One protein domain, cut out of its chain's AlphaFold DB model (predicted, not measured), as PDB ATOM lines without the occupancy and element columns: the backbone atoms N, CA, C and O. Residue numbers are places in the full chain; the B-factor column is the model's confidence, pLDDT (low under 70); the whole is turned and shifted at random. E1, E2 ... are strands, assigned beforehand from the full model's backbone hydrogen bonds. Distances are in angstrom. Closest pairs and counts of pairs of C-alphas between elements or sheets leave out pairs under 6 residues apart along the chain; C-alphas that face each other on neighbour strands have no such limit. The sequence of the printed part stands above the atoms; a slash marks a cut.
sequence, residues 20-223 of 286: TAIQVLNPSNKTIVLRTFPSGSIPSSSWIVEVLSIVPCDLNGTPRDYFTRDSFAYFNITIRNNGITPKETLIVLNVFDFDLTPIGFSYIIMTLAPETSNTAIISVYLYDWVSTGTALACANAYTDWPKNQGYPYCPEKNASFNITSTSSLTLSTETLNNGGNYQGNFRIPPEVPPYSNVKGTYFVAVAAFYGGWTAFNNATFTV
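This is residues 20 to 223 of the 286 residues of an uncharacterized protein of Candidatus Bathyarchaeota archaeon (UniProt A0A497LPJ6). A curled five-stranded sheet, E4 E10 E9 E6 E7, forms the middle of a stack, with the small sheet E3 E5 E8 packed closely over one face. The four-stranded sheet E2 E1 E12 E13 lies only partly over the other face, its strands crossed, with E2 nearest and E13 far out; E11 is beside E2. The printed part has 204 residues and 13 named strands, E1 to E13 in chain order, with no named helix: all strand. The five-stranded sheet is mixed, the others all antiparallel. The whole is compact, with a radius of gyration of the C-alphas of 16.8 A, and spans 47 by 41 by 30 A.

The largest sheet runs E4, residues 66 to 68, E10, 157 to 164, E9, 133 to 142, E6, 87 to 96, and E7, 102 to 112. E4 and E10 are parallel, with N 67 and O 162 at 2.9 A. Hairpin E9 and E10 has N 135 and O 161 at 2.8 A; E9 and E6 are antiparallel, with N 92 and O 140 at 2.9 A; hairpin E6 and E7 has N 91 and O 108 at 2.8 A. The second sheet runs E3, residues 49 to 57, E5, 71 to 81, and E8, 117 to 126, with N 55 and O 76 at 2.8 A and N 75 and O 122 at 2.8 A. These two sheets are face to face, their strands at 21 degrees; the closest C-alphas of E7 and E8, Gly 104 and Val 124, are 6.0 A apart. The third sheet runs E2, residues 31 to 38, E1, 20 to 25, E12, 201 to 210, and E13, 213 to 222. Hairpin E1 and E2 has N 22 and O 35 at 2.9 A, E1 and E12 N 23 and O 205 at 2.9 A, and hairpin E12 and E13 N 206 and O 217 at 2.9 A. This sheet faces the largest one with its strands at 46 degrees, in a stack of sheets, three sheets face to face in turn; the closest C-alphas of E2 and E7, Ile 32 and Pro 102, are 6.3 A apart. E11, residues 181 to 186, pairs with no named strand; the closest C-alphas of E2 and E11, Phe 37 and Tyr 182, are 6.0 A apart.

E1 begins at C-alpha 20, (28.258, 63.223, -44.761). E5 measures 32.0 A, E13 31.3 A, E12 29.7 A and E9 29.1 A. E13 ends at C-alpha 222, (19.505, 83.913, -42.310).

The farthest C-alphas, Thr 166 and Trp 213, are 48.2 A apart. The printed part has no cut. The long links are E9 to E10, E10 to E11 and E11 to E12. Residues 165 to 180 and 190 to 199 have pLDDT under 70.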
ATOM      1  N   THR A  20      28.143  61.762 -44.801       97.12
ATOM      2  CA  THR A  20      28.258  63.223 -44.761       97.12
ATOM      3  C   THR A  20      27.933  63.741 -43.367       97.12
ATOM      4  O   THR A  20      26.830  63.547 -42.855       97.12
ATOM      5  N   ALA A  21      28.893  64.437 -42.766       98.00
ATOM      6  CA  ALA A  21      28.692  65.226 -41.566       98.00
ATOM      7  C   ALA A  21      28.106  66.596 -41.925       98.00
ATOM      8  O   ALA A  21      28.617  67.273 -42.819       98.00
ATOM      9  N   ILE A  22      27.077  67.023 -41.194       97.69
ATOM     10  CA  ILE A  22      26.517  68.377 -41.264       97.69
ATOM     11  C   ILE A  22      26.748  69.044 -39.910       97.69
ATOM     12  O   ILE A  22      26.238  68.567 -38.895       97.69
ATOM     13  N   GLN A  23      27.485  70.155 -39.901       97.88
ATOM     14  CA  GLN A  23      27.649  71.031 -38.743       97.88
ATOM     15  C   GLN A  23      26.958  72.369 -39.014       97.88
ATOM     16  O   GLN A  23      27.292  73.045 -39.984       97.88
ATOM     17  N   VAL A  24      26.048  72.785 -38.136       95.50
ATOM     18  CA  VAL A  24      25.403  74.104 -38.196       95.50
ATOM     19  C   VAL A  24      25.806  74.916 -36.979       95.50
ATOM     20  O   VAL A  24      25.668  74.462 -35.838       95.50
ATOM     21  N   LEU A  25      26.302  76.122 -37.232       93.38
ATOM     22  CA  LEU A  25      26.645  77.107 -36.221       93.38
ATOM     23  C   LEU A  25      25.670  78.279 -36.295       93.38
ATOM     24  O   LEU A  25      25.349  78.761 -37.383       93.38
ATOM     25  N   ASN A  26      25.211  78.734 -35.132       88.94
ATOM     26  CA  ASN A  26      24.416  79.953 -35.036       88.94
ATOM     27  C   ASN A  26      25.300  81.205 -35.247       88.94
ATOM     28  O   ASN A  26      26.530  81.097 -35.180       88.94
ATOM     29  N   PRO A  27      24.718  82.401 -35.457       87.56
ATOM     30  CA  PRO A  27      25.493  83.634 -35.663       87.56
ATOM     31  C   PRO A  27      26.448  84.019 -34.508       87.56
ATOM     32  O   PRO A  27      27.381  84.789 -34.713       87.56
ATOM     33  N   SER A  28      26.301  83.425 -33.314       84.69
ATOM     34  CA  SER A  28      27.277  83.503 -32.206       84.69
ATOM     35  C   SER A  28      28.451  82.507 -32.329       84.69
ATOM     36  O   SER A  28      29.182  82.297 -31.361       84.69
ATOM     37  N   ASN A  29      28.633  81.855 -33.484       88.06
ATOM     38  CA  ASN A  29      29.659  80.834 -33.753       88.06
ATOM     39  C   ASN A  29      29.605  79.623 -32.786       88.06
ATOM     40  O   ASN A  29      30.605  78.925 -32.587       88.06
ATOM     41  N   LYS A  30      28.435  79.340 -32.191       89.25
ATOM     42  CA  LYS A  30      28.187  78.128 -31.392       89.25
ATOM     43  C   LYS A  30      27.591  77.042 -32.287       89.25
ATOM     44  O   LYS A  30      26.609  77.294 -32.981       89.25
ATOM     45  N   THR A  31      28.142  75.830 -32.241       92.38
ATOM     46  CA  THR A  31      27.518  74.646 -32.857       92.38
ATOM     47  C   THR A  31      26.161  74.383 -32.203       92.38
ATOM     48  O   THR A  31      26.099  74.244 -30.982       92.38
ATOM     49  N   ILE A  32      25.099  74.292 -33.005       91.62
ATOM     50  CA  ILE A  32      23.751  73.893 -32.557       91.62
ATOM     51  C   ILE A  32      23.341  72.524 -33.111       91.62
ATOM     52  O   ILE A  32      22.687  71.750 -32.415       91.62
ATOM     53  N   VAL A  33      23.789  72.185 -34.324       94.69
ATOM     54  CA  VAL A  33      23.577  70.872 -34.948       94.69
ATOM     55  C   VAL A  33      24.923  70.287 -35.353       94.69
ATOM     56  O   VAL A  33      25.737  70.982 -35.963       94.69
ATOM     57  N   LEU A  34      25.148  69.016 -35.035       96.12
ATOM     58  CA  LEU A  34      26.251  68.217 -35.559       96.12
ATOM     59  C   LEU A  34      25.824  66.745 -35.647       96.12
ATOM     60  O   LEU A  34      25.693  66.068 -34.627       96.12
ATOM     61  N   ARG A  35      25.561  66.277 -36.875       96.06
ATOM     62  CA  ARG A  35      25.024  64.937 -37.187       96.06
ATOM     63  C   ARG A  35      25.678  64.326 -38.423       96.06
ATOM     64  O   ARG A  35      26.324  65.039 -39.194       96.06
ATOM     65  N   THR A  36      25.487  63.022 -38.621       96.94
ATOM     66  CA  THR A  36      26.028  62.273 -39.766       96.94
ATOM     67  C   THR A  36      24.916  61.546 -40.507       96.94
ATOM     68  O   THR A  36      24.255  60.676 -39.949       96.94
ATOM     69  N   PHE A  37      24.761  61.858 -41.789       94.38
ATOM     70  CA  PHE A  37      23.782  61.242 -42.680       94.38
ATOM     71  C   PHE A  37      24.494  60.382 -43.734       94.38
ATOM     72  O   PHE A  37      25.616  60.713 -44.133       94.38
ATOM     73  N   PRO A  38      23.883  59.289 -44.221       92.31
ATOM     74  CA  PRO A  38      24.416  58.581 -45.375       92.31
ATOM     75  C   PRO A  38      24.325  59.455 -46.632       92.31
ATOM     76  O   PRO A  38      23.480  60.342 -46.739       92.31
ATOM     77  N   SER A  39      25.221  59.209 -47.584       89.50
ATOM     78  CA  SER A  39      25.234  59.831 -48.913       89.50
ATOM     79  C   SER A  39      24.910  58.741 -49.930       89.50
ATOM     80  O   SER A  39      25.802  58.068 -50.435       89.50
ATOM     81  N   GLY A  40      23.617  58.487 -50.139       86.94
ATOM     82  CA  GLY A  40      23.149  57.206 -50.675       86.94
ATOM     83  C   GLY A  40      22.977  56.167 -49.569       86.94
ATOM     84  O   GLY A  40      22.276  56.429 -48.593       86.94
ATOM     85  N   SER A  41      23.578  54.985 -49.712       88.00
ATOM     86  CA  SER A  41      23.585  53.971 -48.652       88.00
ATOM     87  C   SER A  41      24.672  54.231 -47.599       88.00
ATOM     88  O   SER A  41      25.647  54.950 -47.826       88.00
ATOM     89  N   ILE A  42      24.514  53.601 -46.433       88.00
ATOM     90  CA  ILE A  42      25.608  53.433 -45.471       88.00
ATOM     91  C   ILE A  42      26.615  52.435 -46.070       88.00
ATOM     92  O   ILE A  42      26.190  51.333 -46.431       88.00
ATOM     93  N   PRO A  43      27.919  52.773 -46.159       86.75
ATOM     94  CA  PRO A  43      28.928  51.832 -46.626       86.75
ATOM     95  C   PRO A  43      28.964  50.524 -45.836       86.75
ATOM     96  O   PRO A  43      28.809  50.510 -44.617       86.75
ATOM     97  N   SER A  44      29.197  49.417 -46.539       81.56
ATOM     98  CA  SER A  44      29.195  48.064 -45.945       81.56
ATOM     99  C   SER A  44      30.521  47.650 -45.281       81.56
ATOM    100  O   SER A  44      30.668  46.514 -44.829       81.56
ATOM    101  N   SER A  45      31.498  48.557 -45.234       78.06
ATOM    102  CA  SER A  45      32.849  48.324 -44.723       78.06
ATOM    103  C   SER A  45      32.971  48.557 -43.210       78.06
ATOM    104  O   SER A  45      32.217  49.314 -42.606       78.06
ATOM    105  N   SER A  46      33.948  47.897 -42.580       82.56
ATOM    106  CA  SER A  46      34.218  48.057 -41.147       82.56
ATOM    107  C   SER A  46      34.826  49.427 -40.834       82.56
ATOM    108  O   SER A  46      35.859  49.804 -41.392       82.56
ATOM    109  N   TRP A  47      34.231  50.143 -39.884       93.69
ATOM    110  CA  TRP A  47      34.676  51.472 -39.462       93.69
ATOM    111  C   TRP A  47      35.955  51.398 -38.624       93.69
ATOM    112  O   TRP A  47      36.037  50.612 -37.678       93.69
ATOM    113  N   ILE A  48      36.949  52.240 -38.933       95.25
ATOM    114  CA  ILE A  48      38.209  52.310 -38.166       95.25
ATOM    115  C   ILE A  48      37.944  52.794 -36.734       95.25
ATOM    116  O   ILE A  48      38.558  52.285 -35.799       95.25
ATOM    117  N   VAL A  49      37.001  53.720 -36.558       97.56
ATOM    118  CA  VAL A  49      36.422  54.085 -35.260       97.56
ATOM    119  C   VAL A  49      34.904  53.991 -35.381       97.56
ATOM    120  O   VAL A  49      34.348  54.407 -36.391       97.56
ATOM    121  N   GLU A  50      34.235  53.427 -34.379       96.50
ATOM    122  CA  GLU A  50      32.813  53.089 -34.429       96.50
ATOM    123  C   GLU A  50      32.091  53.448 -33.126       96.50
ATOM    124  O   GLU A  50      32.508  53.032 -32.042       96.50
ATOM    125  N   VAL A  51      30.963  54.157 -33.222       97.88
ATOM    126  CA  VAL A  51      30.029  54.324 -32.099       97.88
ATOM    127  C   VAL A  51      29.169  53.060 -31.970       97.88
ATOM    128  O   VAL A  51      28.187  52.845 -32.693       97.88
ATOM    129  N   LEU A  52      29.543  52.195 -31.027       97.50
ATOM    130  CA  LEU A  52      28.868  50.919 -30.793       97.50
ATOM    131  C   LEU A  52      27.462  51.126 -30.225       97.50
ATOM    132  O   LEU A  52      26.509  50.514 -30.711       97.50
ATOM    133  N   SER A  53      27.321  52.007 -29.234       97.19
ATOM    134  CA  SER A  53      26.044  52.299 -28.579       97.19
ATOM    135  C   SER A  53      25.996  53.699 -27.967       97.19
ATOM    136  O   SER A  53      27.011  54.260 -27.558       97.19
ATOM    137  N   ILE A  54      24.775  54.220 -27.868       97.88
ATOM    138  CA  ILE A  54      24.375  55.306 -26.975       97.88
ATOM    139  C   ILE A  54      23.214  54.779 -26.124       97.88
ATOM    140  O   ILE A  54      22.289  54.166 -26.659       97.88
ATOM    141  N   VAL A  55      23.274  54.978 -24.808       98.00
ATOM    142  CA  VAL A  55      22.265  54.521 -23.843       98.00
ATOM    143  C   VAL A  55      21.908  55.685 -22.910       98.00
ATOM    144  O   VAL A  55      22.788  56.144 -22.179       98.00
ATOM    145  N   PRO A  56      20.655  56.179 -22.910       97.69
ATOM    146  CA  PRO A  56      20.176  57.150 -21.924       97.69
ATOM    147  C   PRO A  56      20.314  56.584 -20.504       97.69
ATOM    148  O   PRO A  56      19.969  55.426 -20.261       97.69
ATOM    149  N   CYS A  57      20.870  57.357 -19.570       97.81
ATOM    150  CA  CYS A  57      21.255  56.860 -18.250       97.81
ATOM    151  C   CYS A  57      21.177  57.916 -17.131       97.81
ATOM    152  O   CYS A  57      20.825  59.073 -17.351       97.81
ATOM    153  N   ASP A  58      21.505  57.519 -15.901       94.81
ATOM    154  CA  ASP A  58      21.843  58.433 -14.808       94.81
ATOM    155  C   ASP A  58      23.349  58.778 -14.786       94.81
ATOM    156  O   ASP A  58      24.137  58.278 -15.592       94.81
ATOM    157  N   LEU A  59      23.767  59.617 -13.835       95.38
ATOM    158  CA  LEU A  59      25.172  59.996 -13.621       95.38
ATOM    159  C   LEU A  59      26.110  58.792 -13.373       95.38
ATOM    160  O   LEU A  59      27.309  58.894 -13.619       95.38
ATOM    161  N   ASN A  60      25.578  57.659 -12.901       96.31
ATOM    162  CA  ASN A  60      26.333  56.439 -12.607       96.31
ATOM    163  C   ASN A  60      26.404  55.476 -13.810       96.31
ATOM    164  O   ASN A  60      27.075  54.448 -13.732       96.31
ATOM    165  N   GLY A  61      25.714  55.782 -14.914       94.94
ATOM    166  CA  GLY A  61      25.622  54.925 -16.099       94.94
ATOM    167  C   GLY A  61      24.489  53.895 -16.050       94.94
ATOM    168  O   GLY A  61      24.414  53.044 -16.936       94.94
ATOM    169  N   THR A  62      23.600  53.969 -15.057       97.12
ATOM    170  CA  THR A  62      22.400  53.125 -14.940       97.12
ATOM    171  C   THR A  62      21.384  53.533 -16.010       97.12
ATOM    172  O   THR A  62      21.027  54.711 -16.040       97.12
ATOM    173  N   PRO A  63      20.891  52.628 -16.880       97.62
ATOM    174  CA  PRO A  63      19.943  52.985 -17.937       97.62
ATOM    175  C   PRO A  63      18.672  53.669 -17.414       97.62
ATOM    176  O   PRO A  63      18.116  53.262 -16.390       97.62
ATOM    177  N   ARG A  64      18.226  54.724 -18.106       93.75
ATOM    178  CA  ARG A  64      17.099  55.574 -17.706       93.75
ATOM    179  C   ARG A  64      16.519  56.326 -18.904       93.75
ATOM    180  O   ARG A  64      17.150  57.237 -19.419       93.75
ATOM    181  N   ASP A  65      15.270  56.030 -19.258       92.12
ATOM    182  CA  ASP A  65      14.615  56.591 -20.454       92.12
ATOM    183  C   ASP A  65      13.746  57.838 -20.187       92.12
ATOM    184  O   ASP A  65      13.074  58.321 -21.097       92.12
ATOM    185  N   TYR A  66      13.716  58.349 -18.949       93.25
ATOM    186  CA  TYR A  66      12.815  59.428 -18.517       93.25
ATOM    187  C   TYR A  66      13.541  60.537 -17.756       93.25
ATOM    188  O   TYR A  66      14.098  60.314 -16.672       93.25
ATOM    189  N   PHE A  67      13.452  61.754 -18.285       94.25
ATOM    190  CA  PHE A  67      14.065  62.958 -17.730       94.25
ATOM    191  C   PHE A  67      13.025  64.072 -17.574       94.25
ATOM    192  O   PHE A  67      11.978  64.080 -18.229       94.25
ATOM    193  N   THR A  68      13.313  65.006 -16.676       90.25
ATOM    194  CA  THR A  68      12.510  66.211 -16.458       90.25
ATOM    195  C   THR A  68      13.245  67.423 -17.004       90.25
ATOM    196  O   THR A  68      14.475  67.423 -17.105       90.25
ATOM    197  N   ARG A  69      12.493  68.476 -17.320       88.31
ATOM    198  CA  ARG A  69      13.076  69.804 -17.545       88.31
ATOM    199  C   ARG A  69      13.748  70.314 -16.263       88.31
ATOM    200  O   ARG A  69      13.539  69.756 -15.184       88.31
ATOM    201  N   ASP A  70      14.616  71.299 -16.432       86.50
ATOM    202  CA  ASP A  70      15.564  71.812 -15.440       86.50
ATOM    203  C   ASP A  70      16.433  70.737 -14.774       86.50
ATOM    204  O   ASP A  70      16.694  70.730 -13.570       86.50
ATOM    205  N   SER A  71      16.901  69.790 -15.591       91.88
ATOM    206  CA  SER A  71      17.831  68.748 -15.162       91.88
ATOM    207  C   SER A  71      18.775  68.318 -16.284       91.88
ATOM    208  O   SER A  71      18.539  68.580 -17.462       91.88
ATOM    209  N   PHE A  72      19.866  67.642 -15.925       94.88
ATOM    210  CA  PHE A  72      20.755  67.021 -16.903       94.88
ATOM    211  C   PHE A  72      20.204  65.669 -17.366       94.88
ATOM    212  O   PHE A  72      19.975  64.772 -16.550       94.88
ATOM    213  N   ALA A  73      20.086  65.495 -18.682       96.06
ATOM    214  CA  ALA A  73      20.019  64.177 -19.294       96.06
ATOM    215  C   ALA A  73      21.442  63.645 -19.507       96.06
ATOM    216  O   ALA A  73      22.305  64.373 -20.002       96.06
ATOM    217  N   TYR A  74      21.685  62.389 -19.127       97.75
ATOM    218  CA  TYR A  74      22.981  61.720 -19.262       97.75
ATOM    219  C   TYR A  74      22.879  60.584 -20.278       97.75
ATOM    220  O   TYR A  74      21.856  59.907 -20.376       97.75
ATOM    221  N   PHE A  75      23.960  60.370 -21.023       97.81
ATOM    222  CA  PHE A  75      24.047  59.362 -22.068       97.81
ATOM    223  C   PHE A  75      25.391  58.646 -21.974       97.81
ATOM    224  O   PHE A  75      26.453  59.256 -22.110       97.81
ATOM    225  N   ASN A  76      25.334  57.338 -21.752       98.19
ATOM    226  CA  ASN A  76      26.469  56.436 -21.814       98.19
ATOM    227  C   ASN A  76      26.740  56.116 -23.290       98.19
ATOM    228  O   ASN A  76      25.940  55.443 -23.943       98.19
ATOM    229  N   ILE A  77      27.844  56.635 -23.823       98.31
ATOM    230  CA  ILE A  77      28.308  56.372 -25.186       98.31
ATOM    231  C   ILE A  77      29.485  55.405 -25.107       98.31
ATOM    232  O   ILE A  77      30.489  55.684 -24.448       98.31
ATOM    233  N   THR A  78      29.375  54.280 -25.814       98.31
ATOM    234  CA  THR A  78      30.480  53.335 -26.000       98.31
ATOM    235  C   THR A  78      30.984  53.414 -27.433       98.31
ATOM    236  O   THR A  78      30.236  53.208 -28.392       98.31
ATOM    237  N   ILE A  79      32.273  53.700 -27.568       98.12
ATOM    238  CA  ILE A  79      32.996  53.852 -28.829       98.12
ATOM    239  C   ILE A  79      34.107  52.803 -28.915       98.12
ATOM    240  O   ILE A  79      34.614  52.336 -27.894       98.12
ATOM    241  N   ARG A  80      34.508  52.426 -30.125       98.00
ATOM    242  CA  ARG A  80      35.576  51.456 -30.365       98.00
ATOM    243  C   ARG A  80      36.510  51.931 -31.462       98.00
ATOM    244  O   ARG A  80      36.048  52.406 -32.489       98.00
ATOM    245  N   ASN A  81      37.811  51.749 -31.270       98.25
ATOM    246  CA  ASN A  81      38.787  51.810 -32.352       98.25
ATOM    247  C   ASN A  81      39.035  50.377 -32.836       98.25
ATOM    248  O   ASN A  81      39.521  49.541 -32.079       98.25
ATOM    249  N   ASN A  82      38.674  50.082 -34.082       97.75
ATOM    250  CA  ASN A  82      38.949  48.804 -34.743       97.75
ATOM    251  C   ASN A  82      40.306  48.816 -35.479       97.75
ATOM    252  O   ASN A  82      40.712  47.804 -36.043       97.75
ATOM    253  N   GLY A  83      41.005  49.956 -35.512       96.19
ATOM    254  CA  GLY A  83      42.315  50.090 -36.139       96.19
ATOM    255  C   GLY A  83      43.478  49.650 -35.245       96.19
ATOM    256  O   GLY A  83      43.495  49.892 -34.041       96.19
ATOM    257  N   ILE A  84      44.528  49.117 -35.877       97.19
ATOM    258  CA  ILE A  84      45.804  48.712 -35.247       97.19
ATOM    259  C   ILE A  84      46.714  49.890 -34.826       97.19
ATOM    260  O   ILE A  84      47.890  49.709 -34.526       97.19
ATOM    261  N   THR A  85      46.204  51.123 -34.843       97.81
ATOM    262  CA  THR A  85      46.929  52.345 -34.450       97.81
ATOM    263  C   THR A  85      46.021  53.236 -33.608       97.81
ATOM    264  O   THR A  85      44.807  53.212 -33.833       97.81
ATOM    265  N   PRO A  86      46.561  54.039 -32.670       98.25
ATOM    266  CA  PRO A  86      45.748  54.979 -31.910       98.25
ATOM    267  C   PRO A  86      45.006  55.963 -32.823       98.25
ATOM    268  O   PRO A  86      45.491  56.305 -33.911       98.25
ATOM    269  N   LYS A  87      43.835  56.422 -32.376       98.06
ATOM    270  CA  LYS A  87      43.020  57.426 -33.073       98.06
ATOM    271  C   LYS A  87      42.597  58.508 -32.099       98.06
ATOM    272  O   LYS A  87      41.844  58.234 -31.173       98.06
ATOM    273  N   GLU A  88      43.078  59.726 -32.313       97.94
ATOM    274  CA  GLU A  88      42.403  60.904 -31.777       97.94
ATOM    275  C   GLU A  88      41.022  60.998 -32.437       97.94
ATOM    276  O   GLU A  88      40.865  60.676 -33.617       97.94
ATOM    277  N   THR A  89      39.987  61.300 -31.662       98.00
ATOM    278  CA  THR A  89      38.601  61.278 -32.134       98.00
ATOM    279  C   THR A  89      37.793  62.340 -31.414       98.00
ATOM    280  O   THR A  89      37.785  62.389 -30.181       98.00
ATOM    281  N   LEU A  90      37.071  63.147 -32.189       98.31
ATOM    282  CA  LEU A  90      36.019  64.027 -31.699       98.31
ATOM    283  C   LEU A  90      34.727  63.209 -31.554       98.31
ATOM    284  O   LEU A  90      34.086  62.861 -32.546       98.31
ATOM    285  N   ILE A  91      34.362  62.894 -30.313       98.06
ATOM    286  CA  ILE A  91      33.118  62.212 -29.940       98.06
ATOM    287  C   ILE A  91      32.079  63.276 -29.604       98.06
ATOM    288  O   ILE A  91      32.325  64.142 -28.765       98.06
ATOM    289  N   VAL A  92      30.914  63.206 -30.238       97.25
ATOM    290  CA  VAL A  92      29.857  64.219 -30.138       97.25
ATOM    291  C   VAL A  92      28.547  63.593 -29.694       97.25
ATOM    292  O   VAL A  92      28.120  62.588 -30.255       97.25
ATOM    293  N   LEU A  93      27.889  64.250 -28.744       97.81
ATOM    294  CA  LEU A  93      26.483  64.090 -28.405       97.81
ATOM    295  C   LEU A  93      25.734  65.364 -28.828       97.81
ATOM    296  O   LEU A  93      26.059  66.464 -28.374       97.81
ATOM    297  N   ASN A  94      24.701  65.225 -29.651       96.69
ATOM    298  CA  ASN A  94      23.787  66.312 -30.002       96.69
ATOM    299  C   ASN A  94      22.348  65.842 -29.756       96.69
ATOM    300  O   ASN A  94      21.983  64.733 -30.150       96.69
ATOM    301  N   VAL A  95      21.571  66.645 -29.028       96.00
ATOM    302  CA  VAL A  95      20.290  66.230 -28.444       96.00
ATOM    303  C   VAL A  95      19.186  67.171 -28.907       96.00
ATOM    304  O   VAL A  95      19.346  68.390 -28.857       96.00
ATOM    305  N   PHE A  96      18.076  66.586 -29.344       92.25
ATOM    306  CA  PHE A  96      16.906  67.245 -29.909       92.25
ATOM    307  C   PHE A  96      15.661  66.848 -29.119       92.25
ATOM    308  O   PHE A  96      15.589  65.725 -28.617       92.25
ATOM    309  N   ASP A  97      14.687  67.744 -29.021       87.88
ATOM    310  CA  ASP A  97      13.378  67.450 -28.436       87.88
ATOM    311  C   ASP A  97      12.451  66.712 -29.426       87.88
ATOM    312  O   ASP A  97      12.912  66.142 -30.421       87.88
ATOM    313  N   PHE A  98      11.145  66.670 -29.138       84.19
ATOM    314  CA  PHE A  98      10.191  65.925 -29.966       84.19
ATOM    315  C   PHE A  98       9.984  66.530 -31.367       84.19
ATOM    316  O   PHE A  98       9.646  65.790 -32.292       84.19
ATOM    317  N   ASP A  99      10.162  67.846 -31.547       78.62
ATOM    318  CA  ASP A  99       9.853  68.538 -32.810       78.62
ATOM    319  C   ASP A  99      11.095  68.796 -33.691       78.62
ATOM    320  O   ASP A  99      10.996  69.402 -34.767       78.62
ATOM    321  N   LEU A 100      12.231  68.221 -33.270       83.00
ATOM    322  CA  LEU A 100      13.584  68.341 -33.821       83.00
ATOM    323  C   LEU A 100      14.243  69.711 -33.593       83.00
ATOM    324  O   LEU A 100      15.110  70.124 -34.374       83.00
ATOM    325  N   THR A 101      13.899  70.393 -32.501       87.62
ATOM    326  CA  THR A 101      14.658  71.543 -31.999       87.62
ATOM    327  C   THR A 101      15.895  71.057 -31.223       87.62
ATOM    328  O   THR A 101      15.762  70.254 -30.298       87.62
ATOM    329  N   PRO A 102      17.125  71.491 -31.572       91.06
ATOM    330  CA  PRO A 102      18.333  71.084 -30.863       91.06
ATOM    331  C   PRO A 102      18.398  71.754 -29.486       91.06
ATOM    332  O   PRO A 102      18.655  72.949 -29.368       91.06
ATOM    333  N   ILE A 103      18.208  70.954 -28.438       89.19
ATOM    334  CA  ILE A 103      18.287  71.364 -27.030       89.19
ATOM    335  C   ILE A 103      19.721  71.742 -26.662       89.19
ATOM    336  O   ILE A 103      19.965  72.684 -25.910       89.19
ATOM    337  N   GLY A 104      20.686  70.971 -27.168       85.50
ATOM    338  CA  GLY A 104      22.075  71.157 -26.797       85.50
ATOM    339  C   GLY A 104      23.054  70.192 -27.451       85.50
ATOM    340  O   GLY A 104      22.719  69.288 -28.225       85.50
ATOM    341  N   PHE A 105      24.314  70.436 -27.127       85.06
ATOM    342  CA  PHE A 105      25.478  69.813 -27.728       85.06
ATOM    343  C   PHE A 105      26.560  69.650 -26.656       85.06
ATOM    344  O   PHE A 105      26.781  70.556 -25.851       85.06
ATOM    345  N   SER A 106      27.234  68.504 -26.650       94.62
ATOM    346  CA  SER A 106      28.311  68.179 -25.715       94.62
ATOM    347  C   SER A 106      29.289  67.206 -26.378       94.62
ATOM    348  O   SER A 106      28.903  66.445 -27.266       94.62
ATOM    349  N   TYR A 107      30.572  67.253 -26.021       96.75
ATOM    350  CA  TYR A 107      31.616  66.531 -26.755       96.75
ATOM    351  C   TYR A 107      32.821  66.172 -25.887       96.75
ATOM    352  O   TYR A 107      33.081  66.796 -24.859       96.75
ATOM    353  N   ILE A 108      33.577  65.177 -26.345       96.75
ATOM    354  CA  ILE A 108      34.873  64.770 -25.800       96.75
ATOM    355  C   ILE A 108      35.835  64.592 -26.976       96.75
ATOM    356  O   ILE A 108      35.487  63.955 -27.966       96.75
ATOM    357  N   ILE A 109      37.054  65.116 -26.859       97.00
ATOM    358  CA  ILE A 109      38.173  64.724 -27.724       97.00
ATOM    359  C   ILE A 109      39.029  63.744 -26.926       97.00
ATOM    360  O   ILE A 109      39.423  64.053 -25.799       97.00
ATOM    361  N   MET A 110      39.295  62.558 -27.474       95.25
ATOM    362  CA  MET A 110      40.158  61.571 -26.820       95.25
ATOM    363  C   MET A 110      40.934  60.710 -27.813       95.25
ATOM    364  O   MET A 110      40.461  60.430 -28.913       95.25
ATOM    365  N   THR A 111      42.098  60.227 -27.383       97.56
ATOM    366  CA  THR A 111      42.885  59.233 -28.120       97.56
ATOM    367  C   THR A 111      42.460  57.827 -27.717       97.56
ATOM    368  O   THR A 111      42.780  57.353 -26.627       97.56
ATOM    369  N   LEU A 112      41.749  57.147 -28.611       97.94
ATOM    370  CA  LEU A 112      41.405  55.736 -28.493       97.94
ATOM    371  C   LEU A 112      42.644  54.877 -28.777       97.94
ATOM    372  O   LEU A 112      43.339  55.085 -29.776       97.94
ATOM    373  N   ALA A 113      42.921  53.901 -27.913       98.31
ATOM    374  CA  ALA A 113      44.004  52.940 -28.118       98.31
ATOM    375  C   ALA A 113      43.654  51.944 -29.250       98.31
ATOM    376  O   ALA A 113      42.490  51.861 -29.645       98.31
ATOM    377  N   PRO A 114      44.629  51.216 -29.828       98.38
ATOM    378  CA  PRO A 114      44.353  50.209 -30.854       98.38
ATOM    379  C   PRO A 114      43.430  49.109 -30.332       98.38
ATOM    380  O   PRO A 114      43.640  48.609 -29.230       98.38
ATOM    381  N   GLU A 115      42.442  48.714 -31.132       97.44
ATOM    382  CA  GLU A 115      41.565  47.558 -30.872       97.44
ATOM    383  C   GLU A 115      40.781  47.595 -29.532       97.44
ATOM    384  O   GLU A 115      40.159  46.595 -29.149       97.44
ATOM    385  N   THR A 116      40.736  48.738 -28.827       97.75
ATOM    386  CA  THR A 116      39.988  48.912 -27.568       97.75
ATOM    387  C   THR A 116      38.602  49.510 -27.775       97.75
ATOM    388  O   THR A 116      38.353  50.280 -28.704       97.75
ATOM    389  N   SER A 117      37.702  49.185 -26.847       97.75
ATOM    390  CA  SER A 117      36.446  49.909 -26.649       97.75
ATOM    391  C   SER A 117      36.558  50.789 -25.403       97.75
ATOM    392  O   SER A 117      37.103  50.358 -24.385       97.75
ATOM    393  N   ASN A 118      36.029  52.004 -25.481       97.25
ATOM    394  CA  ASN A 118      36.028  53.005 -24.422       97.25
ATOM    395  C   ASN A 118      34.590  53.486 -24.188       97.25
ATOM    396  O   ASN A 118      33.784  53.530 -25.117       97.25
ATOM    397  N   THR A 119      34.278  53.881 -22.957       96.56
ATOM    398  CA  THR A 119      32.945  54.350 -22.562       96.56
ATOM    399  C   THR A 119      33.056  55.702 -21.870       96.56
ATOM    400  O   THR A 119      33.942  55.895 -21.036       96.56
ATOM    401  N   ALA A 120      32.149  56.621 -22.193       95.44
ATOM    402  CA  ALA A 120      32.022  57.918 -21.539       95.44
ATOM    403  C   ALA A 120      30.551  58.229 -21.240       95.44
ATOM    404  O   ALA A 120      29.673  57.934 -22.048       95.44
ATOM    405  N   ILE A 121      30.289  58.854 -20.091       97.06
ATOM    406  CA  ILE A 121      28.982  59.435 -19.773       97.06
ATOM    407  C   ILE A 121      29.059  60.922 -20.114       97.06
ATOM    408  O   ILE A 121      29.869  61.648 -19.541       97.06
ATOM    409  N   ILE A 122      28.233  61.362 -21.061       96.19
ATOM    410  CA  ILE A 122      28.141  62.755 -21.515       96.19
ATOM    411  C   ILE A 122      26.742  63.278 -21.169       96.19
ATOM    412  O   ILE A 122      25.775  62.520 -21.227       96.19
ATOM    413  N   SER A 123      26.618  64.554 -20.801       95.94
ATOM    414  CA  SER A 123      25.331  65.170 -20.462       95.94
ATOM    415  C   SER A 123      24.996  66.409 -21.287       95.94
ATOM    416  O   SER A 123      25.877  67.095 -21.813       95.94
ATOM    417  N   VAL A 124      23.693  66.692 -21.365       95.31
ATOM    418  CA  VAL A 124      23.093  67.935 -21.872       95.31
ATOM    419  C   VAL A 124      22.041  68.397 -20.860       95.31
ATOM    420  O   VAL A 124      21.316  67.574 -20.300       95.31
ATOM    421  N   TYR A 125      21.977  69.701 -20.591       93.62
ATOM    422  CA  TYR A 125      20.948  70.289 -19.731       93.62
ATOM    423  C   TYR A 125      19.637  70.445 -20.509       93.62
ATOM    424  O   TYR A 125      19.643  70.956 -21.628       93.62
ATOM    425  N   LEU A 126      18.525  70.006 -19.923       90.94
ATOM    426  CA  LEU A 126      17.185  70.187 -20.467       90.94
ATOM    427  C   LEU A 126      16.577  71.448 -19.844       90.94
ATOM    428  O   LEU A 126      16.210  71.426 -18.674       90.94
ATOM    429  N   TYR A 127      16.479  72.533 -20.609       85.50
ATOM    430  CA  TYR A 127      15.869  73.787 -20.153       85.50
ATOM    431  C   TYR A 127      14.343  73.682 -19.980       85.50
ATOM    432  O   TYR A 127      13.696  72.762 -20.487       85.50
ATOM    433  N   ASP A 128      13.767  74.654 -19.282       80.94
ATOM    434  CA  ASP A 128      12.330  74.870 -19.095       80.94
ATOM    435  C   ASP A 128      11.541  74.989 -20.414       80.94
ATOM    436  O   ASP A 128      10.461  74.408 -20.536       80.94
ATOM    437  N   TRP A 129      12.092  75.674 -21.421       77.94
ATOM    438  CA  TRP A 129      11.471  75.852 -22.739       77.94
ATOM    439  C   TRP A 129      11.392  74.565 -23.571       77.94
ATOM    440  O   TRP A 129      10.637  74.510 -24.538       77.94
ATOM    441  N   VAL A 130      12.161  73.528 -23.219       83.44
ATOM    442  CA  VAL A 130      12.305  72.314 -24.034       83.44
ATOM    443  C   VAL A 130      10.974  71.578 -24.182       83.44
ATOM    444  O   VAL A 130      10.248  71.360 -23.204       83.44
ATOM    445  N   SER A 131      10.671  71.145 -25.406       82.31
ATOM    446  CA  SER A 131       9.411  70.478 -25.719       82.31
ATOM    447  C   SER A 131       9.340  69.076 -25.100       82.31
ATOM    448  O   SER A 131      10.229  68.241 -25.279       82.31
ATOM    449  N   THR A 132       8.261  68.787 -24.373       83.50
ATOM    450  CA  THR A 132       8.039  67.474 -23.745       83.50
ATOM    451  C   THR A 132       7.534  66.447 -24.755       83.50
ATOM    452  O   THR A 132       6.631  66.745 -25.532       83.50
ATOM    453  N   GLY A 133       8.061  65.225 -24.708       81.56
ATOM    454  CA  GLY A 133       7.729  64.141 -25.633       81.56
ATOM    455  C   GLY A 133       8.890  63.162 -25.800       81.56
ATOM    456  O   GLY A 133       9.839  63.173 -25.010       81.56
ATOM    457  N   THR A 134       8.832  62.318 -26.833       87.50
ATOM    458  CA  THR A 134       9.955  61.447 -27.210       87.50
ATOM    459  C   THR A 134      11.013  62.253 -27.960       87.50
ATOM    460  O   THR A 134      10.818  62.650 -29.103       87.50
ATOM    461  N   ALA A 135      12.134  62.479 -27.290       92.94
ATOM    462  CA  ALA A 135      13.305  63.210 -27.743       92.94
ATOM    463  C   ALA A 135      14.353  62.277 -28.384       92.94
ATOM    464  O   ALA A 135      14.318  61.052 -28.214       92.94
ATOM    465  N   LEU A 136      15.307  62.865 -29.111       94.62
ATOM    466  CA  LEU A 136      16.332  62.167 -29.891       94.62
ATOM    467  C   LEU A 136      17.741  62.583 -29.451       94.62
ATOM    468  O   LEU A 136      18.080  63.763 -29.444       94.62
ATOM    469  N   ALA A 137      18.592  61.606 -29.147       97.19
ATOM    470  CA  ALA A 137      20.011  61.805 -28.882       97.19
ATOM    471  C   ALA A 137      20.859  61.128 -29.968       97.19
ATOM    472  O   ALA A 137      20.743  59.920 -30.189       97.19
ATOM    473  N   CYS A 138      21.721  61.905 -30.625       97.19
ATOM    474  CA  CYS A 138      22.592  61.466 -31.714       97.19
ATOM    475  C   CYS A 138      24.056  61.465 -31.256       97.19
ATOM    476  O   CYS A 138      24.629  62.524 -30.984       97.19
ATOM    477  N   ALA A 139      24.670  60.282 -31.203       97.94
ATOM    478  CA  ALA A 139      26.094  60.094 -30.958       97.94
ATOM    479  C   ALA A 139      26.868  59.964 -32.280       97.94
ATOM    480  O   ALA A 139      26.488  59.196 -33.164       97.94
ATOM    481  N   ASN A 140      27.968  60.701 -32.407       97.75
ATOM    482  CA  ASN A 140      28.782  60.783 -33.618       97.75
ATOM    483  C   ASN A 140      30.283  60.711 -33.291       97.75
ATOM    484  O   ASN A 140      30.698  61.073 -32.189       97.75
ATOM    485  N   ALA A 141      31.096  60.281 -34.261       98.00
ATOM    486  CA  ALA A 141      32.554  60.232 -34.158       98.00
ATOM    487  C   ALA A 141      33.213  60.803 -35.423       98.00
ATOM    488  O   ALA A 141      32.930  60.340 -36.532       98.00
ATOM    489  N   TYR A 142      34.110  61.774 -35.254       98.50
ATOM    490  CA  TYR A 142      34.775  62.493 -36.346       98.50
ATOM    491  C   TYR A 142      36.296  62.552 -36.173       98.50
ATOM    492  O   TYR A 142      36.809  62.459 -35.053       98.50
ATOM    493  N   THR A 143      37.012  62.769 -37.279       98.19
ATOM    494  CA  THR A 143      38.456  63.073 -37.276       98.19
ATOM    495  C   THR A 143      38.780  64.459 -36.712       98.19
ATOM    496  O   THR A 143      39.792  64.614 -36.040       98.19
ATOM    497  N   ASP A 144      37.917  65.444 -36.960       98.38
ATOM    498  CA  ASP A 144      37.911  66.797 -36.380       98.38
ATOM    499  C   ASP A 144      36.487  67.379 -36.553       98.38
ATOM    500  O   ASP A 144      35.587  66.700 -37.054       98.38
ATOM    501  N   TRP A 145      36.241  68.635 -36.185       98.06
ATOM    502  CA  TRP A 145      34.997  69.341 -36.505       98.06
ATOM    503  C   TRP A 145      34.788  69.453 -38.030       98.06
ATOM    504  O   TRP A 145      35.727  69.834 -38.733       98.06
ATOM    505  N   PRO A 146      33.570  69.263 -38.573       98.19
ATOM    506  CA  PRO A 146      33.321  69.457 -40.005       98.19
ATOM    507  C   PRO A 146      33.654  70.850 -40.538       98.19
ATOM    508  O   PRO A 146      34.119  70.965 -41.668       98.19
ATOM    509  N   LYS A 147      33.527  71.912 -39.728       97.81
ATOM    510  CA  LYS A 147      33.994  73.264 -40.106       97.81
ATOM    511  C   LYS A 147      35.517  73.377 -40.286       97.81
ATOM    512  O   LYS A 147      35.974  74.298 -40.955       97.81
ATOM    513  N   ASN A 148      36.277  72.429 -39.740       97.81
ATOM    514  CA  ASN A 148      37.717  72.257 -39.941       97.81
ATOM    515  C   ASN A 148      38.029  71.205 -41.033       97.81
ATOM    516  O   ASN A 148      39.173  70.781 -41.166       97.81
ATOM    517  N   GLN A 149      37.031  70.778 -41.823       97.62
ATOM    518  CA  GLN A 149      37.102  69.676 -42.801       97.62
ATOM    519  C   GLN A 149      37.229  68.267 -42.181       97.62
ATOM    520  O   GLN A 149      37.519  67.298 -42.887       97.62
ATOM    521  N   GLY A 150      36.969  68.126 -40.876       98.19
ATOM    522  CA  GLY A 150      36.860  66.825 -40.219       98.19
ATOM    523  C   GLY A 150      35.646  66.029 -40.706       98.19
ATOM    524  O   GLY A 150      34.571  66.575 -40.940       98.19
ATOM    525  N   TYR A 151      35.818  64.725 -40.884       97.31
ATOM    526  CA  TYR A 151      34.865  63.846 -41.563       97.31
ATOM    527  C   TYR A 151      34.425  62.688 -40.650       97.31
ATOM    528  O   TYR A 151      35.129  62.369 -39.684       97.31
ATOM    529  N   PRO A 152      33.255  62.069 -40.901       97.62
ATOM    530  CA  PRO A 152      32.722  61.023 -40.032       97.62
ATOM    531  C   PRO A 152      33.530  59.728 -40.146       97.62
ATOM    532  O   PRO A 152      33.813  59.255 -41.245       97.62
ATOM    533  N   TYR A 153      33.863  59.132 -39.000       97.19
ATOM    534  CA  TYR A 153      34.486  57.807 -38.938       97.19
ATOM    535  C   TYR A 153      33.489  56.669 -39.187       97.19
ATOM    536  O   TYR A 153      33.877  55.627 -39.712       97.19
ATOM    537  N   CYS A 154      32.229  56.865 -38.792       96.69
ATOM    538  CA  CYS A 154      31.138  55.896 -38.875       96.69
ATOM    539  C   CYS A 154      29.781  56.622 -39.004       96.69
ATOM    540  O   CYS A 154      29.726  57.842 -38.822       96.69
ATOM    541  N   PRO A 155      28.673  55.907 -39.283       95.88
ATOM    542  CA  PRO A 155      27.321  56.455 -39.183       95.88
ATOM    543  C   PRO A 155      27.019  56.986 -37.776       95.88
ATOM    544  O   PRO A 155      27.630  56.547 -36.796       95.88
ATOM    545  N   GLU A 156      26.040  57.885 -37.657       95.94
ATOM    546  CA  GLU A 156      25.528  58.283 -36.343       95.94
ATOM    547  C   GLU A 156      24.861  57.099 -35.620       95.94
ATOM    548  O   GLU A 156      24.292  56.194 -36.242       95.94
ATOM    549  N   LYS A 157      24.907  57.112 -34.286       96.62
ATOM    550  CA  LYS A 157      24.188  56.162 -33.432       96.62
ATOM    551  C   LYS A 157      23.132  56.916 -32.638       96.62
ATOM    552  O   LYS A 157      23.455  57.871 -31.940       96.62
ATOM    553  N   ASN A 158      21.882  56.478 -32.737       95.94
ATOM    554  CA  ASN A 158      20.740  57.202 -32.189       95.94
ATOM    555  C   ASN A 158      20.113  56.453 -31.011       95.94
ATOM    556  O   ASN A 158      19.981  55.229 -31.051       95.94
ATOM    557  N   ALA A 159      19.686  57.204 -29.997       95.38
ATOM    558  CA  ALA A 159      18.816  56.740 -28.922       95.38
ATOM    559  C   ALA A 159      17.605  57.669 -28.783       95.38
ATOM    560  O   ALA A 159      17.716  58.882 -28.966       95.38
ATOM    561  N   SER A 160      16.462  57.098 -28.411       93.88
ATOM    562  CA  SER A 160      15.271  57.850 -28.016       93.88
ATOM    563  C   SER A 160      15.115  57.827 -26.500       93.88
ATOM    564  O   SER A 160      15.437  56.832 -25.856       93.88
ATOM    565  N   PHE A 161      14.607  58.916 -25.939       94.00
ATOM    566  CA  PHE A 161      14.296  59.065 -24.516       94.00
ATOM    567  C   PHE A 161      13.080  59.985 -24.367       94.00
ATOM    568  O   PHE A 161      12.648  60.588 -25.345       94.00
ATOM    569  N   ASN A 162      12.501  60.108 -23.176       91.31
ATOM    570  CA  ASN A 162      11.319  60.940 -22.953       91.31
ATOM    571  C   ASN A 162      11.628  62.118 -22.026       91.31
ATOM    572  O   ASN A 162      12.118  61.937 -20.907       91.31
ATOM    573  N   ILE A 163      11.290  63.320 -22.492       89.81
ATOM    574  CA  ILE A 163      11.314  64.560 -21.714       89.81
ATOM    575  C   ILE A 163       9.903  64.801 -21.195       89.81
ATOM    576  O   ILE A 163       8.949  64.828 -21.972       89.81
ATOM    577  N   THR A 164       9.755  64.967 -19.884       84.38
ATOM    578  CA  THR A 164       8.444  65.080 -19.233       84.38
ATOM    579  C   THR A 164       8.343  66.319 -18.351       84.38
ATOM    580  O   THR A 164       9.280  66.662 -17.632       84.38
ATOM    581  N   SER A 165       7.180  66.970 -18.390       66.44
ATOM    582  CA  SER A 165       6.703  67.875 -17.339       66.44
ATOM    583  C   SER A 165       6.254  67.041 -16.135       66.44
ATOM    584  O   SER A 165       6.773  67.224 -15.038       66.44
ATOM    585  N   THR A 166       5.422  66.024 -16.389       44.31
ATOM    586  CA  THR A 166       5.284  64.805 -15.574       44.31
ATOM    587  C   THR A 166       4.638  63.681 -16.404       44.31
ATOM    588  O   THR A 166       3.658  63.910 -17.100       44.31
ATOM    589  N   SER A 167       5.188  62.460 -16.321       35.53
ATOM    590  CA  SER A 167       4.598  61.177 -16.782       35.53
ATOM    591  C   SER A 167       4.003  61.067 -18.212       35.53
ATOM    592  O   SER A 167       2.806  61.247 -18.380       35.53
ATOM    593  N   SER A 168       4.829  60.589 -19.169       36.41
ATOM    594  CA  SER A 168       4.547  59.598 -20.258       36.41
ATOM    595  C   SER A 168       3.286  59.737 -21.160       36.41
ATOM    596  O   SER A 168       2.178  59.864 -20.661       36.41
ATOM    597  N   LEU A 169       3.340  59.563 -22.494       32.25
ATOM    598  CA  LEU A 169       3.907  58.421 -23.255       32.25
ATOM    599  C   LEU A 169       4.400  58.785 -24.689       32.25
ATOM    600  O   LEU A 169       4.239  59.906 -25.155       32.25
ATOM    601  N   THR A 170       5.006  57.793 -25.360       27.03
ATOM    602  CA  THR A 170       5.638  57.761 -26.710       27.03
ATOM    603  C   THR A 170       4.649  57.773 -27.903       27.03
ATOM    604  O   THR A 170       3.460  57.575 -27.674       27.03
ATOM    605  N   LEU A 171       5.009  57.896 -29.200       37.84
ATOM    606  CA  LEU A 171       6.231  57.571 -30.007       37.84
ATOM    607  C   LEU A 171       6.366  58.649 -31.154       37.84
ATOM    608  O   LEU A 171       5.872  59.745 -30.921       37.84
ATOM    609  N   SER A 172       6.957  58.573 -32.370       26.23
ATOM    610  CA  SER A 172       7.611  57.574 -33.264       26.23
ATOM    611  C   SER A 172       8.393  58.259 -34.423       26.23
ATOM    612  O   SER A 172       8.316  59.475 -34.567       26.23
ATOM    613  N   THR A 173       9.130  57.501 -35.259       26.92
ATOM    614  CA  THR A 173      10.050  58.003 -36.319       26.92
ATOM    615  C   THR A 173       9.877  57.338 -37.706       26.92
ATOM    616  O   THR A 173       9.354  56.229 -37.800       26.92
ATOM    617  N   GLU A 174      10.343  58.005 -38.780       28.36
ATOM    618  CA  GLU A 174      10.235  57.574 -40.198       28.36
ATOM    619  C   GLU A 174      11.590  57.255 -40.900       28.36
ATOM    620  O   GLU A 174      12.639  57.166 -40.263       28.36
ATOM    621  N   THR A 175      11.543  56.985 -42.216       29.05
ATOM    622  CA  THR A 175      12.472  56.136 -42.994       29.05
ATOM    623  C   THR A 175      13.527  56.840 -43.877       29.05
ATOM    624  O   THR A 175      13.555  58.055 -44.035       29.05
ATOM    625  N   LEU A 176      14.417  56.022 -44.462       30.50
ATOM    626  CA  LEU A 176      15.607  56.387 -45.247       30.50
ATOM    627  C   LEU A 176      15.314  56.951 -46.660       30.50
ATOM    628  O   LEU A 176      14.337  56.562 -47.297       30.50
ATOM    629  N   ASN A 177      16.233  57.773 -47.186       36.53
ATOM    630  CA  ASN A 177      16.258  58.273 -48.575       36.53
ATOM    631  C   ASN A 177      17.320  57.554 -49.444       36.53
ATOM    632  O   ASN A 177      18.135  56.794 -48.927       36.53
ATOM    633  N   ASN A 178      17.298  57.772 -50.769       37.31
ATOM    634  CA  ASN A 178      18.025  56.956 -51.759       37.31
ATOM    635  C   ASN A 178      19.038  57.746 -52.635       37.31
ATOM    636  O   ASN A 178      18.781  58.888 -53.018       37.31
ATOM    637  N   GLY A 179      20.149  57.086 -52.999       55.78
ATOM    638  CA  GLY A 179      21.084  57.428 -54.090       55.78
ATOM    639  C   GLY A 179      21.878  58.742 -53.983       55.78
ATOM    640  O   GLY A 179      21.424  59.767 -54.479       55.78
ATOM    641  N   GLY A 180      23.093  58.708 -53.419       57.06
ATOM    642  CA  GLY A 180      24.096  59.796 -53.372       57.06
ATOM    643  C   GLY A 180      23.740  61.081 -52.617       57.06
ATOM    644  O   GLY A 180      24.628  61.849 -52.241       57.06
ATOM    645  N   ASN A 181      22.453  61.306 -52.372       83.25
ATOM    646  CA  ASN A 181      21.928  62.453 -51.653       83.25
ATOM    647  C   ASN A 181      22.066  62.272 -50.136       83.25
ATOM    648  O   ASN A 181      21.955  61.155 -49.624       83.25
ATOM    649  N   TYR A 182      22.223  63.387 -49.428       87.00
ATOM    650  CA  TYR A 182      22.041  63.509 -47.983       87.00
ATOM    651  C   TYR A 182      20.978  64.578 -47.692       87.00
ATOM    652  O   TYR A 182      20.809  65.535 -48.453       87.00
ATOM    653  N   GLN A 183      20.265  64.436 -46.573       89.19
ATOM    654  CA  GLN A 183      19.331  65.445 -46.075       89.19
ATOM    655  C   GLN A 183      19.266  65.391 -44.545       89.19
ATOM    656  O   GLN A 183      19.030  64.326 -43.978       89.19
ATOM    657  N   GLY A 184      19.429  66.543 -43.897       84.25
ATOM    658  CA  GLY A 184      19.198  66.742 -42.469       84.25
ATOM    659  C   GLY A 184      18.134  67.812 -42.233       84.25
ATOM    660  O   GLY A 184      18.216  68.906 -42.792       84.25
ATOM    661  N   ASN A 185      17.148  67.498 -41.392       87.69
ATOM    662  CA  ASN A 185      16.068  68.402 -40.991       87.69
ATOM    663  C   ASN A 185      16.203  68.741 -39.500       87.69
ATOM    664  O   ASN A 185      16.485  67.855 -38.692       87.69
ATOM    665  N   PHE A 186      16.000  70.008 -39.144       85.38
ATOM    666  CA  PHE A 186      16.014  70.497 -37.762       85.38
ATOM    667  C   PHE A 186      15.180  71.778 -37.628       85.38
ATOM    668  O   PHE A 186      14.827  72.430 -38.617       85.38
ATOM    669  N   ARG A 187      14.865  72.168 -36.398       84.69
ATOM    670  CA  ARG A 187      14.329  73.494 -36.072       84.69
ATOM    671  C   ARG A 187      15.414  74.382 -35.482       84.69
ATOM    672  O   ARG A 187      16.453  73.912 -35.031       84.69
ATOM    673  N   ILE A 188      15.176  75.684 -35.525       82.50
ATOM    674  CA  ILE A 188      16.015  76.672 -34.852       82.50
ATOM    675  C   ILE A 188      15.474  76.796 -33.424       82.50
ATOM    676  O   ILE A 188      14.255  76.923 -33.292       82.50
ATOM    677  N   PRO A 189      16.316  76.722 -32.375       75.50
ATOM    678  CA  PRO A 189      15.875  76.988 -31.009       75.50
ATOM    679  C   PRO A 189      15.198  78.358 -30.906       75.50
ATOM    680  O   PRO A 189      15.653  79.289 -31.575       75.50
ATOM    681  N   PRO A 190      14.138  78.503 -30.092       65.19
ATOM    682  CA  PRO A 190      13.535  79.808 -29.850       65.19
ATOM    683  C   PRO A 190      14.566  80.768 -29.240       65.19
ATOM    684  O   PRO A 190      15.538  80.329 -28.616       65.19
ATOM    685  N   GLU A 191      14.344  82.078 -29.376       59.59
ATOM    686  CA  GLU A 191      15.213  83.124 -28.816       59.59
ATOM    687  C   GLU A 191      15.070  83.255 -27.279       59.59
ATOM    688  O   GLU A 191      14.874  84.330 -26.725       59.59
ATOM    689  N   VAL A 192      15.225  82.142 -26.559       49.94
ATOM    690  CA  VAL A 192      15.313  82.070 -25.093       49.94
ATOM    691  C   VAL A 192      16.798  81.974 -24.693       49.94
ATOM    692  O   VAL A 192      17.573  81.289 -25.374       49.94
ATOM    693  N   PRO A 193      17.269  82.644 -23.621       42.84
ATOM    694  CA  PRO A 193      18.660  82.533 -23.176       42.84
ATOM    695  C   PRO A 193      19.070  81.061 -22.954       42.84
ATOM    696  O   PRO A 193      18.327  80.322 -22.313       42.84
ATOM    697  N   PRO A 194      20.239  80.595 -23.451       44.69
ATOM    698  CA  PRO A 194      21.405  81.359 -23.914       44.69
ATOM    699  C   PRO A 194      21.479  81.605 -25.441       44.69
ATOM    700  O   PRO A 194      22.588  81.783 -25.970       44.69
ATOM    701  N   TYR A 195      20.341  81.583 -26.146       50.94
ATOM    702  CA  TYR A 195      20.233  81.740 -27.605       50.94
ATOM    703  C   TYR A 195      19.573  83.061 -28.058       50.94
ATOM    704  O   TYR A 195      19.584  83.348 -29.248       50.94
ATOM    705  N   SER A 196      19.070  83.881 -27.130       48.56
ATOM    706  CA  SER A 196      18.100  84.978 -27.339       48.56
ATOM    707  C   SER A 196      18.536  86.253 -28.073       48.56
ATOM    708  O   SER A 196      17.737  87.166 -28.217       48.56
ATOM    709  N   ASN A 197      19.806  86.392 -28.455       49.53
ATOM    710  CA  ASN A 197      20.357  87.677 -28.919       49.53
ATOM    711  C   ASN A 197      21.041  87.540 -30.290       49.53
ATOM    712  O   ASN A 197      22.057  88.196 -30.541       49.53
ATOM    713  N   VAL A 198      20.605  86.593 -31.129       53.91
ATOM    714  CA  VAL A 198      21.470  86.007 -32.166       53.91
ATOM    715  C   VAL A 198      20.857  86.130 -33.566       53.91
ATOM    716  O   VAL A 198      20.805  85.170 -34.337       53.91
ATOM    717  N   LYS A 199      20.498  87.372 -33.918       61.16
ATOM    718  CA  LYS A 199      20.233  87.802 -35.300       61.16
ATOM    719  C   LYS A 199      21.388  87.428 -36.244       61.16
ATOM    720  O   LYS A 199      22.561  87.462 -35.862       61.16
ATOM    721  N   GLY A 200      21.064  87.209 -37.518       73.00
ATOM    722  CA  GLY A 200      22.032  87.192 -38.618       73.00
ATOM    723  C   GLY A 200      22.343  85.809 -39.195       73.00
ATOM    724  O   GLY A 200      21.482  84.938 -39.292       73.00
ATOM    725  N   THR A 201      23.582  85.638 -39.658       87.31
ATOM    726  CA  THR A 201      23.973  84.549 -40.565       87.31
ATOM    727  C   THR A 201      24.340  83.254 -39.838       87.31
ATOM    728  O   THR A 201      25.389  83.158 -39.198       87.31
ATOM    729  N   TYR A 202      23.513  82.223 -39.996       92.19
ATOM    730  CA  TYR A 202      23.850  80.842 -39.666       92.19
ATOM    731  C   TYR A 202      24.842  80.292 -40.695       92.19
ATOM    732  O   TYR A 202      24.709  80.536 -41.897       92.19
ATOM    733  N   PHE A 203      25.825  79.521 -40.232       95.56
ATOM    734  CA  PHE A 203      26.845  78.899 -41.078       95.56
ATOM    735  C   PHE A 203      26.719  77.377 -41.048       95.56
ATOM    736  O   PHE A 203      26.635  76.768 -39.981       95.56
ATOM    737  N   VAL A 204      26.742  76.763 -42.228       97.81
ATOM    738  CA  VAL A 204      26.640  75.319 -42.438       97.81
ATOM    739  C   VAL A 204      27.950  74.819 -43.031       97.81
ATOM    740  O   VAL A 204      28.313  75.206 -44.138       97.81
ATOM    741  N   ALA A 205      28.638  73.928 -42.324       98.06
ATOM    742  CA  ALA A 205      29.758  73.153 -42.844       98.06
ATOM    743  C   ALA A 205      29.305  71.727 -43.167       98.06
ATOM    744  O   ALA A 205      28.610  71.091 -42.372       98.06
ATOM    745  N   VAL A 206      29.732  71.223 -44.322       97.62
ATOM    746  CA  VAL A 206      29.411  69.883 -44.815       97.62
ATOM    747  C   VAL A 206      30.709  69.167 -45.170       97.62
ATOM    748  O   VAL A 206      31.464  69.649 -46.013       97.62
ATOM    749  N   ALA A 207      30.968  68.020 -44.543       97.94
ATOM    750  CA  ALA A 207      32.171  67.219 -44.777       97.94
ATOM    751  C   ALA A 207      31.802  65.760 -45.074       97.94
ATOM    752  O   ALA A 207      31.199  65.080 -44.242       97.94
ATOM    753  N   ALA A 208      32.163  65.283 -46.262       96.50
ATOM    754  CA  ALA A 208      31.824  63.958 -46.766       96.50
ATOM    755  C   ALA A 208      33.039  63.021 -46.805       96.50
ATOM    756  O   ALA A 208      34.166  63.461 -47.037       96.50
ATOM    757  N   PHE A 209      32.785  61.723 -46.632       95.06
ATOM    758  CA  PHE A 209      33.759  60.638 -46.746       95.06
ATOM    759  C   PHE A 209      33.213  59.499 -47.619       95.06
ATOM    760  O   PHE A 209      32.106  58.998 -47.393       95.06
ATOM    761  N   TYR A 210      34.013  59.063 -48.595       92.19
ATOM    762  CA  TYR A 210      33.714  57.940 -49.486       92.19
ATOM    763  C   TYR A 210      35.007  57.253 -49.944       92.19
ATOM    764  O   TYR A 210      35.860  57.876 -50.569       92.19
ATOM    765  N   GLY A 211      35.167  55.956 -49.657       87.56
ATOM    766  CA  GLY A 211      36.249  55.136 -50.224       87.56
ATOM    767  C   GLY A 211      37.682  55.617 -49.934       87.56
ATOM    768  O   GLY A 211      38.584  55.320 -50.711       87.56
ATOM    769  N   GLY A 212      37.899  56.380 -48.855       90.31
ATOM    770  CA  GLY A 212      39.185  57.022 -48.540       90.31
ATOM    771  C   GLY A 212      39.339  58.453 -49.076       90.31
ATOM    772  O   GLY A 212      40.273  59.144 -48.675       90.31
ATOM    773  N   TRP A 213      38.419  58.916 -49.923       94.50
ATOM    774  CA  TRP A 213      38.332  60.301 -50.382       94.50
ATOM    775  C   TRP A 213      37.471  61.142 -49.440       94.50
ATOM    776  O   TRP A 213      36.514  60.650 -48.836       94.50
ATOM    777  N   THR A 214      37.796  62.429 -49.360       96.25
ATOM    778  CA  THR A 214      37.050  63.434 -48.601       96.25
ATOM    779  C   THR A 214      36.613  64.580 -49.506       96.25
ATOM    780  O   THR A 214      37.305  64.932 -50.462       96.25
ATOM    781  N   ALA A 215      35.472  65.185 -49.188       96.69
ATOM    782  CA  ALA A 215      35.019  66.429 -49.803       96.69
ATOM    783  C   ALA A 215      34.491  67.379 -48.725       96.69
ATOM    784  O   ALA A 215      33.931  66.936 -47.723       96.69
ATOM    785  N   PHE A 216      34.650  68.683 -48.936       97.81
ATOM    786  CA  PHE A 216      34.142  69.721 -48.043       97.81
ATOM    787  C   PHE A 216      33.407  70.793 -48.844       97.81
ATOM    788  O   PHE A 216      33.867  71.201 -49.911       97.81
ATOM    789  N   ASN A 217      32.290  71.274 -48.309       97.75
ATOM    790  CA  ASN A 217      31.601  72.460 -48.798       97.75
ATOM    791  C   ASN A 217      30.962  73.220 -47.623       97.75
ATOM    792  O   ASN A 217      30.838  72.694 -46.516       97.75
ATOM    793  N   ASN A 218      30.551  74.463 -47.850       97.44
ATOM    794  CA  ASN A 218      29.827  75.253 -46.863       97.44
ATOM    795  C   ASN A 218      28.740  76.118 -47.509       97.44
ATOM    796  O   ASN A 218      28.764  76.384 -48.709       97.44
ATOM    797  N   ALA A 219      27.777  76.525 -46.692       96.94
ATOM    798  CA  ALA A 219      26.677  77.402 -47.062       96.94
ATOM    799  C   ALA A 219      26.298  78.295 -45.873       96.94
ATOM    800  O   ALA A 219      26.703  78.054 -44.735       96.94
ATOM    801  N   THR A 220      25.484  79.312 -46.127       95.44
ATOM    802  CA  THR A 220      24.936  80.200 -45.101       95.44
ATOM    803  C   THR A 220      23.444  80.419 -45.317       95.44
ATOM    804  O   THR A 220      22.945  80.296 -46.435       95.44
ATOM    805  N   PHE A 221      22.731  80.748 -44.242       91.06
ATOM    806  CA  PHE A 221      21.340  81.200 -44.295       91.06
ATOM    807  C   PHE A 221      21.074  82.226 -43.189       91.06
ATOM    808  O   PHE A 221      21.754  82.227 -42.163       91.06
ATOM    809  N   THR A 222      20.098  83.106 -43.386       86.00
ATOM    810  CA  THR A 222      19.505  83.913 -42.310       86.00
ATOM    811  C   THR A 222      18.212  83.259 -41.839       86.00
ATOM    812  O   THR A 222      17.634  82.416 -42.530       86.00
ATOM    813  N   VAL A 223      17.775  83.624 -40.638       77.00
ATOM    814  CA  VAL A 223      16.454  83.278 -40.120       77.00
ATOM    815  C   VAL A 223      15.808  84.591 -39.739       77.00
ATOM    816  O   VAL A 223      16.234  85.223 -38.774       77.00
TER     817      VAL A 223